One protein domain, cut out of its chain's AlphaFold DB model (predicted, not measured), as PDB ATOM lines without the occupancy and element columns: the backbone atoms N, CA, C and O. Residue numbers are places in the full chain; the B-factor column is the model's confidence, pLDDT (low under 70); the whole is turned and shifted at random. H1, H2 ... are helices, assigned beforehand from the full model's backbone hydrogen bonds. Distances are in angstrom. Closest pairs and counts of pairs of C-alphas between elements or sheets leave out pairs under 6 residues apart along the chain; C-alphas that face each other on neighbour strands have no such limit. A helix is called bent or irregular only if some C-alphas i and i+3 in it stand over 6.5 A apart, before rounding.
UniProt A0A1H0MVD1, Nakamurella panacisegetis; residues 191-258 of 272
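AT A GLANCE: This is residues 191 to 258 of the 272 residues of a protein of Nakamurella panacisegetis (UniProt A0A1H0MVD1). The longest helix, H5, and the shorter H4 form a helical hairpin at one end of an elongated body, and H1 makes the other end. H2 and H3 lie between them, on different sides of the middle. Between H3 and H4 the link folds back on itself in a short antiparallel pairing of residues 228 to 229 with 232 to 233. The printed part has 68 residues with five named helices, H1 to H5 in order, and no named strand; the class is all helix. It is compact, with a radius of gyration of the C-alphas of 11.3 A and spans of 34 by 21 by 19 A.

IN THESE COORDINATES: H5, residues 244 to 256, is 18.3 A long and ends at C-alpha 256 (50.043, 30.424, 206.369). H4 is residues 234 to 239. H3 is residues 222 to 226. H2, residues 206 to 216, is 16.1 A long and irregular: C-alphas 207 and 210 are 8.0 A apart. H1, residues 193 to 201, is 12.2 A long and begins at C-alpha 193 (49.536, 16.672, 177.045).

HOW THE PARTS SIT: H5 and H4 touch as a hairpin, at a shallow tilt of 15 degrees, opposite ways; their closest C-alphas, of Val 247 and Ala 234, are 6.3 A apart. H4 and H3 touch only at the corner, closest at Ala 234 and Leu 225, C-alphas 4.8 A apart. H2 is close but not clearly touching H5, closest at the C-alphas of Cys 215 and Ser 244, 6.0 A. H1 is close but not clearly touching H3, with the C-alphas of Trp 199 and Pro 222 closest at 5.4 A. H1 is apart from H4 and H5. Every O i to N i+4 pair is within hydrogen-bond range in H1, H4 and H5; H2 has 5 of 7, and H3 has 0 of 1 but 1 of 2 O i to N i+3 pairs.

THE WHOLE: The two C-alphas farthest apart, of Pro 193 and Gln 257, are 34.2 A apart. The printed part has no cut, and no link is long. Mean pLDDT of the printed part is 96.6, and no printed residue is under 70.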
ATOM      1  N   ILE A 191      44.591  13.636 182.021       97.38
ATOM      2  CA  ILE A 191      45.587  14.709 182.067       97.38
ATOM      3  C   ILE A 191      45.966  15.033 180.624       97.38
ATOM      4  O   ILE A 191      46.365  14.143 179.879       97.38
ATOM      5  N   SER A 192      45.796  16.295 180.224       97.56
ATOM      6  CA  SER A 192      46.114  16.720 178.859       97.56
ATOM      7  C   SER A 192      47.633  16.707 178.613       97.56
ATOM      8  O   SER A 192      48.393  16.872 179.569       97.56
ATOM      9  N   PRO A 193      48.105  16.588 177.356       97.69
ATOM     10  CA  PRO A 193      49.536  16.672 177.045       97.69
ATOM     11  C   PRO A 193      50.177  17.993 177.507       97.69
ATOM     12  O   PRO A 193      51.297  18.003 178.010       97.69
ATOM     13  N   ALA A 194      49.437  19.104 177.425       97.75
ATOM     14  CA  ALA A 194      49.892  20.401 177.924       97.75
ATOM     15  C   ALA A 194      50.064  20.401 179.455       97.75
ATOM     16  O   ALA A 194      51.062  20.899 179.971       97.75
ATOM     17  N   ASP A 195      49.129  19.796 180.196       97.00
ATOM     18  CA  ASP A 195      49.273  19.639 181.647       97.00
ATOM     19  C   ASP A 195      50.431  18.697 181.994       97.00
ATOM     20  O   ASP A 195      51.182  18.965 182.933       97.00
ATOM     21  N   GLN A 196      50.597  17.605 181.240       97.75
ATOM     22  CA  GLN A 196      51.703  16.659 181.391       97.75
ATOM     23  C   GLN A 196      53.052  17.379 181.284       97.75
ATOM     24  O   GLN A 196      53.888  17.205 182.169       97.75
ATOM     25  N   GLU A 197      53.253  18.242 180.285       97.94
ATOM     26  CA  GLU A 197      54.471  19.057 180.168       97.94
ATOM     27  C   GLU A 197      54.714  19.927 181.411       97.94
ATOM     28  O   GLU A 197      55.841  19.987 181.909       97.94
ATOM     29  N   ILE A 198      53.665  20.535 181.979       98.06
ATOM     30  CA  ILE A 198      53.769  21.333 183.210       98.06
ATOM     31  C   ILE A 198      54.177  20.446 184.399       98.06
ATOM     32  O   ILE A 198      55.035  20.836 185.197       98.06
ATOM     33  N   TRP A 199      53.605  19.246 184.536       98.12
ATOM     34  CA  TRP A 199      53.995  18.298 185.587       98.12
ATOM     35  C   TRP A 199      55.450  17.842 185.432       98.12
ATOM     36  O   TRP A 199      56.202  17.847 186.413       98.12
ATOM     37  N   LEU A 200      55.870  17.500 184.212       97.94
ATOM     38  CA  LEU A 200      57.241  17.090 183.901       97.94
ATOM     39  C   LEU A 200      58.241  18.223 184.171       97.94
ATOM     40  O   LEU A 200      59.276  17.994 184.801       97.94
ATOM     41  N   ALA A 201      57.904  19.464 183.804       97.88
ATOM     42  CA  ALA A 201      58.719  20.648 184.082       97.88
ATOM     43  C   ALA A 201      58.911  20.905 185.589       97.88
ATOM     44  O   ALA A 201      59.939  21.440 186.005       97.88
ATOM     45  N   ASN A 202      57.961  20.473 186.426       97.88
ATOM     46  CA  ASN A 202      58.053  20.541 187.888       97.88
ATOM     47  C   ASN A 202      58.701  19.291 188.525       97.88
ATOM     48  O   ASN A 202      58.688  19.124 189.747       97.88
ATOM     49  N   GLY A 203      59.322  18.429 187.712       97.31
ATOM     50  CA  GLY A 203      60.194  17.341 188.156       97.31
ATOM     51  C   GLY A 203      59.533  15.966 188.283       97.31
ATOM     52  O   GLY A 203      60.181  15.032 188.781       97.31
ATOM     53  N   LEU A 204      58.273  15.813 187.857       97.88
ATOM     54  CA  LEU A 204      57.660  14.492 187.699       97.88
ATOM     55  C   LEU A 204      58.335  13.713 186.563       97.88
ATOM     56  O   LEU A 204      58.845  14.296 185.611       97.88
ATOM     57  N   ARG A 205      58.343  12.382 186.662       97.94
ATOM     58  CA  ARG A 205      58.823  11.500 185.587       97.94
ATOM     59  C   ARG A 205      57.671  11.087 184.659       97.94
ATOM     60  O   ARG A 205      56.535  11.019 185.131       97.94
ATOM     61  N   PRO A 206      57.947  10.702 183.396       97.75
ATOM     62  CA  PRO A 206      56.922  10.180 182.482       97.75
ATOM     63  C   PRO A 206      56.145   8.984 183.049       97.75
ATOM     64  O   PRO A 206      54.934   8.900 182.886       97.75
ATOM     65  N   SER A 207      56.806   8.117 183.820       96.94
ATOM     66  CA  SER A 207      56.189   6.959 184.482       96.94
ATOM     67  C   SER A 207      55.378   7.285 185.745       96.94
ATOM     68  O   SER A 207      54.803   6.394 186.366       96.94
ATOM     69  N   GLU A 208      55.333   8.549 186.175       97.81
ATOM     70  CA  GLU A 208      54.686   8.978 187.422       97.81
ATOM     71  C   GLU A 208      53.297   9.600 187.197       97.81
ATOM     72  O   GLU A 208      52.825  10.381 188.029       97.81
ATOM     73  N   SER A 209      52.594   9.197 186.133       97.56
ATOM     74  CA  SER A 209      51.207   9.601 185.830       97.56
ATOM     75  C   SER A 209      50.272   9.456 187.047       97.56
ATOM     76  O   SER A 209      49.433  10.311 187.337       97.56
ATOM     77  N   GLY A 210      50.470   8.401 187.846       97.44
ATOM     78  CA  GLY A 210      49.697   8.166 189.064       97.44
ATOM     79  C   GLY A 210      50.032   9.061 190.252       97.44
ATOM     80  O   GLY A 210      49.222   9.165 191.171       97.44
ATOM     81  N   VAL A 211      51.193   9.714 190.270       98.19
ATOM     82  CA  VAL A 211      51.494  10.753 191.265       98.19
ATOM     83  C   VAL A 211      50.740  12.033 190.906       98.19
ATOM     84  O   VAL A 211      50.126  12.618 191.797       98.19
ATOM     85  N   ALA A 212      50.727  12.421 189.625       98.12
ATOM     86  CA  ALA A 212      50.020  13.611 189.145       98.12
ATOM     87  C   ALA A 212      48.516  13.543 189.447       98.12
ATOM     88  O   ALA A 212      47.958  14.463 190.037       98.12
ATOM     89  N   ASP A 213      47.879  12.413 189.149       98.00
ATOM     90  CA  ASP A 213      46.453  12.184 189.416       98.00
ATOM     91  C   ASP A 213      46.097  12.263 190.913       98.00
ATOM     92  O   ASP A 213      45.128  12.919 191.308       98.00
ATOM     93  N   ARG A 214      46.950  11.709 191.787       97.81
ATOM     94  CA  ARG A 214      46.785  11.863 193.244       97.81
ATOM     95  C   ARG A 214      46.979  13.303 193.719       97.81
ATOM     96  O   ARG A 214      46.387  13.679 194.726       97.81
ATOM     97  N   CYS A 215      47.845  14.077 193.068       97.81
ATOM     98  CA  CYS A 215      48.046  15.489 193.389       97.81
ATOM     99  C   CYS A 215      46.841  16.323 192.951       97.81
ATOM    100  O   CYS A 215      46.315  17.080 193.761       97.81
ATOM    101  N   ARG A 216      46.342  16.095 191.729       97.62
ATOM    102  CA  ARG A 216      45.130  16.730 191.197       97.62
ATOM    103  C   ARG A 216      43.911  16.448 192.074       97.62
ATOM    104  O   ARG A 216      43.182  17.369 192.409       97.62
ATOM    105  N   SER A 217      43.743  15.202 192.519       96.94
ATOM    106  CA  SER A 217      42.661  14.803 193.437       96.94
ATOM    107  C   SER A 217      42.745  15.455 194.825       96.94
ATOM    108  O   SER A 217      41.777  15.417 195.578       96.94
ATOM    109  N   ALA A 218      43.907  15.998 195.195       97.56
ATOM    110  CA  ALA A 218      44.147  16.676 196.467       97.56
ATOM    111  C   ALA A 218      44.320  18.199 196.307       97.56
ATOM    112  O   ALA A 218      44.810  18.837 197.237       97.56
ATOM    113  N   ASP A 219      43.961  18.753 195.142       97.62
ATOM    114  CA  ASP A 219      44.108  20.170 194.782       97.62
ATOM    115  C   ASP A 219      45.549  20.710 194.881       97.62
ATOM    116  O   ASP A 219      45.767  21.899 195.098       97.62
ATOM    117  N   ILE A 220      46.554  19.844 194.713       98.00
ATOM    118  CA  ILE A 220      47.967  20.243 194.698       98.00
ATOM    119  C   ILE A 220      48.335  20.678 193.279       98.00
ATOM    120  O   ILE A 220      48.265  19.867 192.351       98.00
ATOM    121  N   ALA A 221      48.778  21.925 193.107       97.81
ATOM    122  CA  ALA A 221      49.215  22.418 191.806       97.81
ATOM    123  C   ALA A 221      50.615  21.878 191.442       97.81
ATOM    124  O   ALA A 221      51.434  21.620 192.331       97.81
ATOM    125  N   PRO A 222      50.959  21.765 190.144       98.06
ATOM    126  CA  PRO A 222      52.294  21.331 189.720       98.06
ATOM    127  C   PRO A 222      53.426  22.182 190.313       98.06
ATOM    128  O   PRO A 222      54.462  21.655 190.710       98.06
ATOM    129  N   THR A 223      53.210  23.494 190.443       97.75
ATOM    130  CA  THR A 223      54.178  24.454 191.002       97.75
ATOM    131  C   THR A 223      54.442  24.251 192.497       97.75
ATOM    132  O   THR A 223      55.494  24.650 193.003       97.75
ATOM    133  N   ASP A 224      53.537  23.585 193.218       97.88
ATOM    134  CA  ASP A 224      53.701  23.293 194.643       97.88
ATOM    135  C   ASP A 224      54.684  22.148 194.901       97.88
ATOM    136  O   ASP A 224      55.251  22.048 195.994       97.88
ATOM    137  N   LEU A 225      54.944  21.305 193.898       97.75
ATOM    138  CA  LEU A 225      55.846  20.157 194.014       97.75
ATOM    139  C   LEU A 225      57.280  20.552 194.392       97.75
ATOM    140  O   LEU A 225      57.964  19.807 195.108       97.75
ATOM    141  N   GLY A 226      57.713  21.736 193.953       96.25
ATOM    142  CA  GLY A 226      59.021  22.312 194.261       96.25
ATOM    143  C   GLY A 226      59.129  22.934 195.659       96.25
ATOM    144  O   GLY A 226      60.242  23.198 196.124       96.25
ATOM    145  N   LYS A 227      58.010  23.153 196.370       95.62
ATOM    146  CA  LYS A 227      58.019  23.786 197.699       95.62
ATOM    147  C   LYS A 227      58.725  22.888 198.719       95.62
ATOM    148  O   LYS A 227      58.486  21.680 198.803       95.62
ATOM    149  N   LYS A 228      59.613  23.480 199.527       95.88
ATOM    150  CA  LYS A 228      60.323  22.780 200.611       95.88
ATOM    151  C   LYS A 228      59.456  22.727 201.871       95.88
ATOM    152  O   LYS A 228      59.173  23.751 202.479       95.88
ATOM    153  N   LEU A 229      59.114  21.516 202.304       94.81
ATOM    154  CA  LEU A 229      58.302  21.199 203.478       94.81
ATOM    155  C   LEU A 229      59.161  20.463 204.519       94.81
ATOM    156  O   LEU A 229      59.425  19.258 204.412       94.81
ATOM    157  N   SER A 230      59.615  21.194 205.540       90.31
ATOM    158  CA  SER A 230      60.501  20.677 206.601       90.31
ATOM    159  C   SER A 230      61.779  20.020 206.042       90.31
ATOM    160  O   SER A 230      62.105  18.883 206.373       90.31
ATOM    161  N   GLY A 231      62.468  20.710 205.128       92.56
ATOM    162  CA  GLY A 231      63.752  20.268 204.565       92.56
ATOM    163  C   GLY A 231      63.678  19.293 203.382       92.56
ATOM    164  O   GLY A 231      64.695  19.077 202.734       92.56
ATOM    165  N   ARG A 232      62.499  18.754 203.042       96.94
ATOM    166  CA  ARG A 232      62.269  17.921 201.841       96.94
ATOM    167  C   ARG A 232      61.275  18.592 200.898       96.94
ATOM    168  O   ARG A 232      60.410  19.317 201.372       96.94
ATOM    169  N   THR A 233      61.373  18.370 199.589       97.69
ATOM    170  CA  THR A 233      60.375  18.883 198.631       97.69
ATOM    171  C   THR A 233      59.050  18.129 198.764       97.69
ATOM    172  O   THR A 233      59.030  16.977 199.210       97.69
ATOM    173  N   ALA A 234      57.942  18.768 198.382       97.69
ATOM    174  CA  ALA A 234      56.635  18.115 198.320       97.69
ATOM    175  C   ALA A 234      56.682  16.861 197.428       97.69
ATOM    176  O   ALA A 234      56.218  15.798 197.838       97.69
ATOM    177  N   LEU A 235      57.360  16.943 196.276       98.19
ATOM    178  CA  LEU A 235      57.565  15.801 195.383       98.19
ATOM    179  C   LEU A 235      58.313  14.630 196.041       98.19
ATOM    180  O   LEU A 235      57.898  13.481 195.900       98.19
ATOM    181  N   GLN A 236      59.395  14.901 196.782       97.75
ATOM    182  CA  GLN A 236      60.153  13.839 197.451       97.75
ATOM    183  C   GLN A 236      59.281  13.094 198.464       97.75
ATOM    184  O   GLN A 236      59.306  11.872 198.516       97.75
ATOM    185  N   ARG A 237      58.456  13.818 199.226       97.94
ATOM    186  CA  ARG A 237      57.537  13.215 200.200       97.94
ATOM    187  C   ARG A 237      56.490  12.321 199.543       97.94
ATOM    188  O   ARG A 237      56.206  11.244 200.060       97.94
ATOM    189  N   LEU A 238      55.952  12.741 198.400       97.75
ATOM    190  CA  LEU A 238      55.006  11.937 197.623       97.75
ATOM    191  C   LEU A 238      55.654  10.647 197.100       97.75
ATOM    192  O   LEU A 238      55.025   9.590 197.139       97.75
ATOM    193  N   ARG A 239      56.918  10.714 196.659       97.81
ATOM    194  CA  ARG A 239      57.707   9.537 196.252       97.81
ATOM    195  C   ARG A 239      58.039   8.616 197.427       97.81
ATOM    196  O   ARG A 239      57.988   7.402 197.268       97.81
ATOM    197  N   ASP A 240      58.285   9.184 198.606       97.19
ATOM    198  CA  ASP A 240      58.477   8.444 199.860       97.19
ATOM    199  C   ASP A 240      57.164   7.797 200.375       97.19
ATOM    200  O   ASP A 240      57.153   7.162 201.428       97.19
ATOM    201  N   GLY A 241      56.039   7.957 199.661       97.00
ATOM    202  CA  GLY A 241      54.751   7.349 199.998       97.00
ATOM    203  C   GLY A 241      53.907   8.144 200.999       97.00
ATOM    204  O   GLY A 241      52.927   7.613 201.529       97.00
ATOM    205  N   GLU A 242      54.248   9.408 201.273       97.69
ATOM    206  CA  GLU A 242      53.388  10.290 202.067       97.69
ATOM    207  C   GLU A 242      52.063  10.543 201.324       97.69
ATOM    208  O   GLU A 242      52.029  10.720 200.105       97.69
ATOM    209  N   ALA A 243      50.944  10.545 202.054       97.94
ATOM    210  CA  ALA A 243      49.631  10.773 201.455       97.94
ATOM    211  C   ALA A 243      49.510  12.204 200.906       97.94
ATOM    212  O   ALA A 243      49.867  13.158 201.600       97.94
ATOM    213  N   SER A 244      48.932  12.364 199.711       97.94
ATOM    214  CA  SER A 244      48.778  13.673 199.059       97.94
ATOM    215  C   SER A 244      48.043  14.691 199.934       97.94
ATOM    216  O   SER A 244      48.479  15.828 200.044       97.94
ATOM    217  N   THR A 245      47.014  14.274 200.675       97.81
ATOM    218  CA  THR A 245      46.297  15.149 201.621       97.81
ATOM    219  C   THR A 245      47.178  15.661 202.770       97.81
ATOM    220  O   THR A 245      47.037  16.809 203.184       97.81
ATOM    221  N   SER A 246      48.125  14.850 203.261       97.56
ATOM    222  CA  SER A 246      49.116  15.261 204.275       97.56
ATOM    223  C   SER A 246      50.101  16.278 203.702       97.56
ATOM    224  O   SER A 246      50.418  17.280 204.345       97.56
ATOM    225  N   VAL A 247      50.565  16.047 202.471       98.00
ATOM    226  CA  VAL A 247      51.456  16.978 201.766       98.00
ATOM    227  C   VAL A 247      50.744  18.309 201.516       98.00
ATOM    228  O   VAL A 247      51.315  19.355 201.814       98.00
ATOM    229  N   TRP A 248      49.482  18.283 201.084       97.69
ATOM    230  CA  TRP A 248      48.664  19.482 200.895       97.69
ATOM    231  C   TRP A 248      48.457  20.275 202.189       97.69
ATOM    232  O   TRP A 248      48.662  21.488 202.212       97.69
ATOM    233  N   ALA A 249      48.144  19.598 203.299       97.31
ATOM    234  CA  ALA A 249      48.011  20.251 204.600       97.31
ATOM    235  C   ALA A 249      49.298  20.993 205.007       97.31
ATOM    236  O   ALA A 249      49.232  22.123 205.486       97.31
ATOM    237  N   ARG A 250      50.472  20.398 204.751       96.69
ATOM    238  CA  ARG A 250      51.777  21.033 205.001       96.69
ATOM    239  C   ARG A 250      52.064  22.200 204.057       96.69
ATOM    240  O   ARG A 250      52.685  23.165 204.490       96.69
ATOM    241  N   ILE A 251      51.653  22.118 202.788       96.44
ATOM    242  CA  ILE A 251      51.775  23.233 201.832       96.44
ATOM    243  C   ILE A 251      50.962  24.420 202.343       96.44
ATOM    244  O   ILE A 251      51.517  25.503 202.517       96.44
ATOM    245  N   ARG A 252      49.693  24.190 202.696       96.69
ATOM    246  CA  ARG A 252      48.815  25.221 203.261       96.69
ATOM    247  C   ARG A 252      49.376  25.794 204.567       96.69
ATOM    248  O   ARG A 252      49.345  27.004 204.767       96.69
ATOM    249  N   GLU A 253      49.920  24.958 205.452       94.56
ATOM    250  CA  GLU A 253      50.570  25.425 206.685       94.56
ATOM    251  C   GLU A 253      51.800  26.300 206.388       94.56
ATOM    252  O   GLU A 253      51.978  27.349 207.010       94.56
ATOM    253  N   ALA A 254      52.632  25.915 205.416       92.44
ATOM    254  CA  ALA A 254      53.797  26.693 205.007       92.44
ATOM    255  C   ALA A 254      53.404  28.052 204.399       92.44
ATOM    256  O   ALA A 254      54.068  29.054 204.664       92.44
ATOM    257  N   GLU A 255      52.307  28.104 203.641       93.44
ATOM    258  CA  GLU A 255      51.740  29.344 203.094       93.44
ATOM    259  C   GLU A 255      51.154  30.256 204.171       93.44
ATOM    260  O   GLU A 255      51.292  31.474 204.085       93.44
ATOM    261  N   GLN A 256      50.544  29.679 205.211       92.94
ATOM    262  CA  GLN A 256      50.043  30.424 206.369       92.94
ATOM    263  C   GLN A 256      51.167  30.913 207.292       92.94
ATOM    264  O   GLN A 256      50.989  31.894 208.017       92.94
ATOM    265  N   GLN A 257      52.340  30.272 207.260       86.94
ATOM    266  CA  GLN A 257      53.508  30.634 208.066       86.94
ATOM    267  C   GLN A 257      54.677  31.184 207.224       86.94
ATOM    268  O   GLN A 257      55.820  30.744 207.409       86.94
ATOM    269  N   PRO A 258      54.479  32.224 206.385       76.75
ATOM    270  CA  PRO A 258      55.546  32.742 205.528       76.75
ATOM    271  C   PRO A 258      56.716  33.317 206.347       76.75
ATOM    272  O   PRO A 258      57.828  33.462 205.850       76.75
TER     273      PRO A 258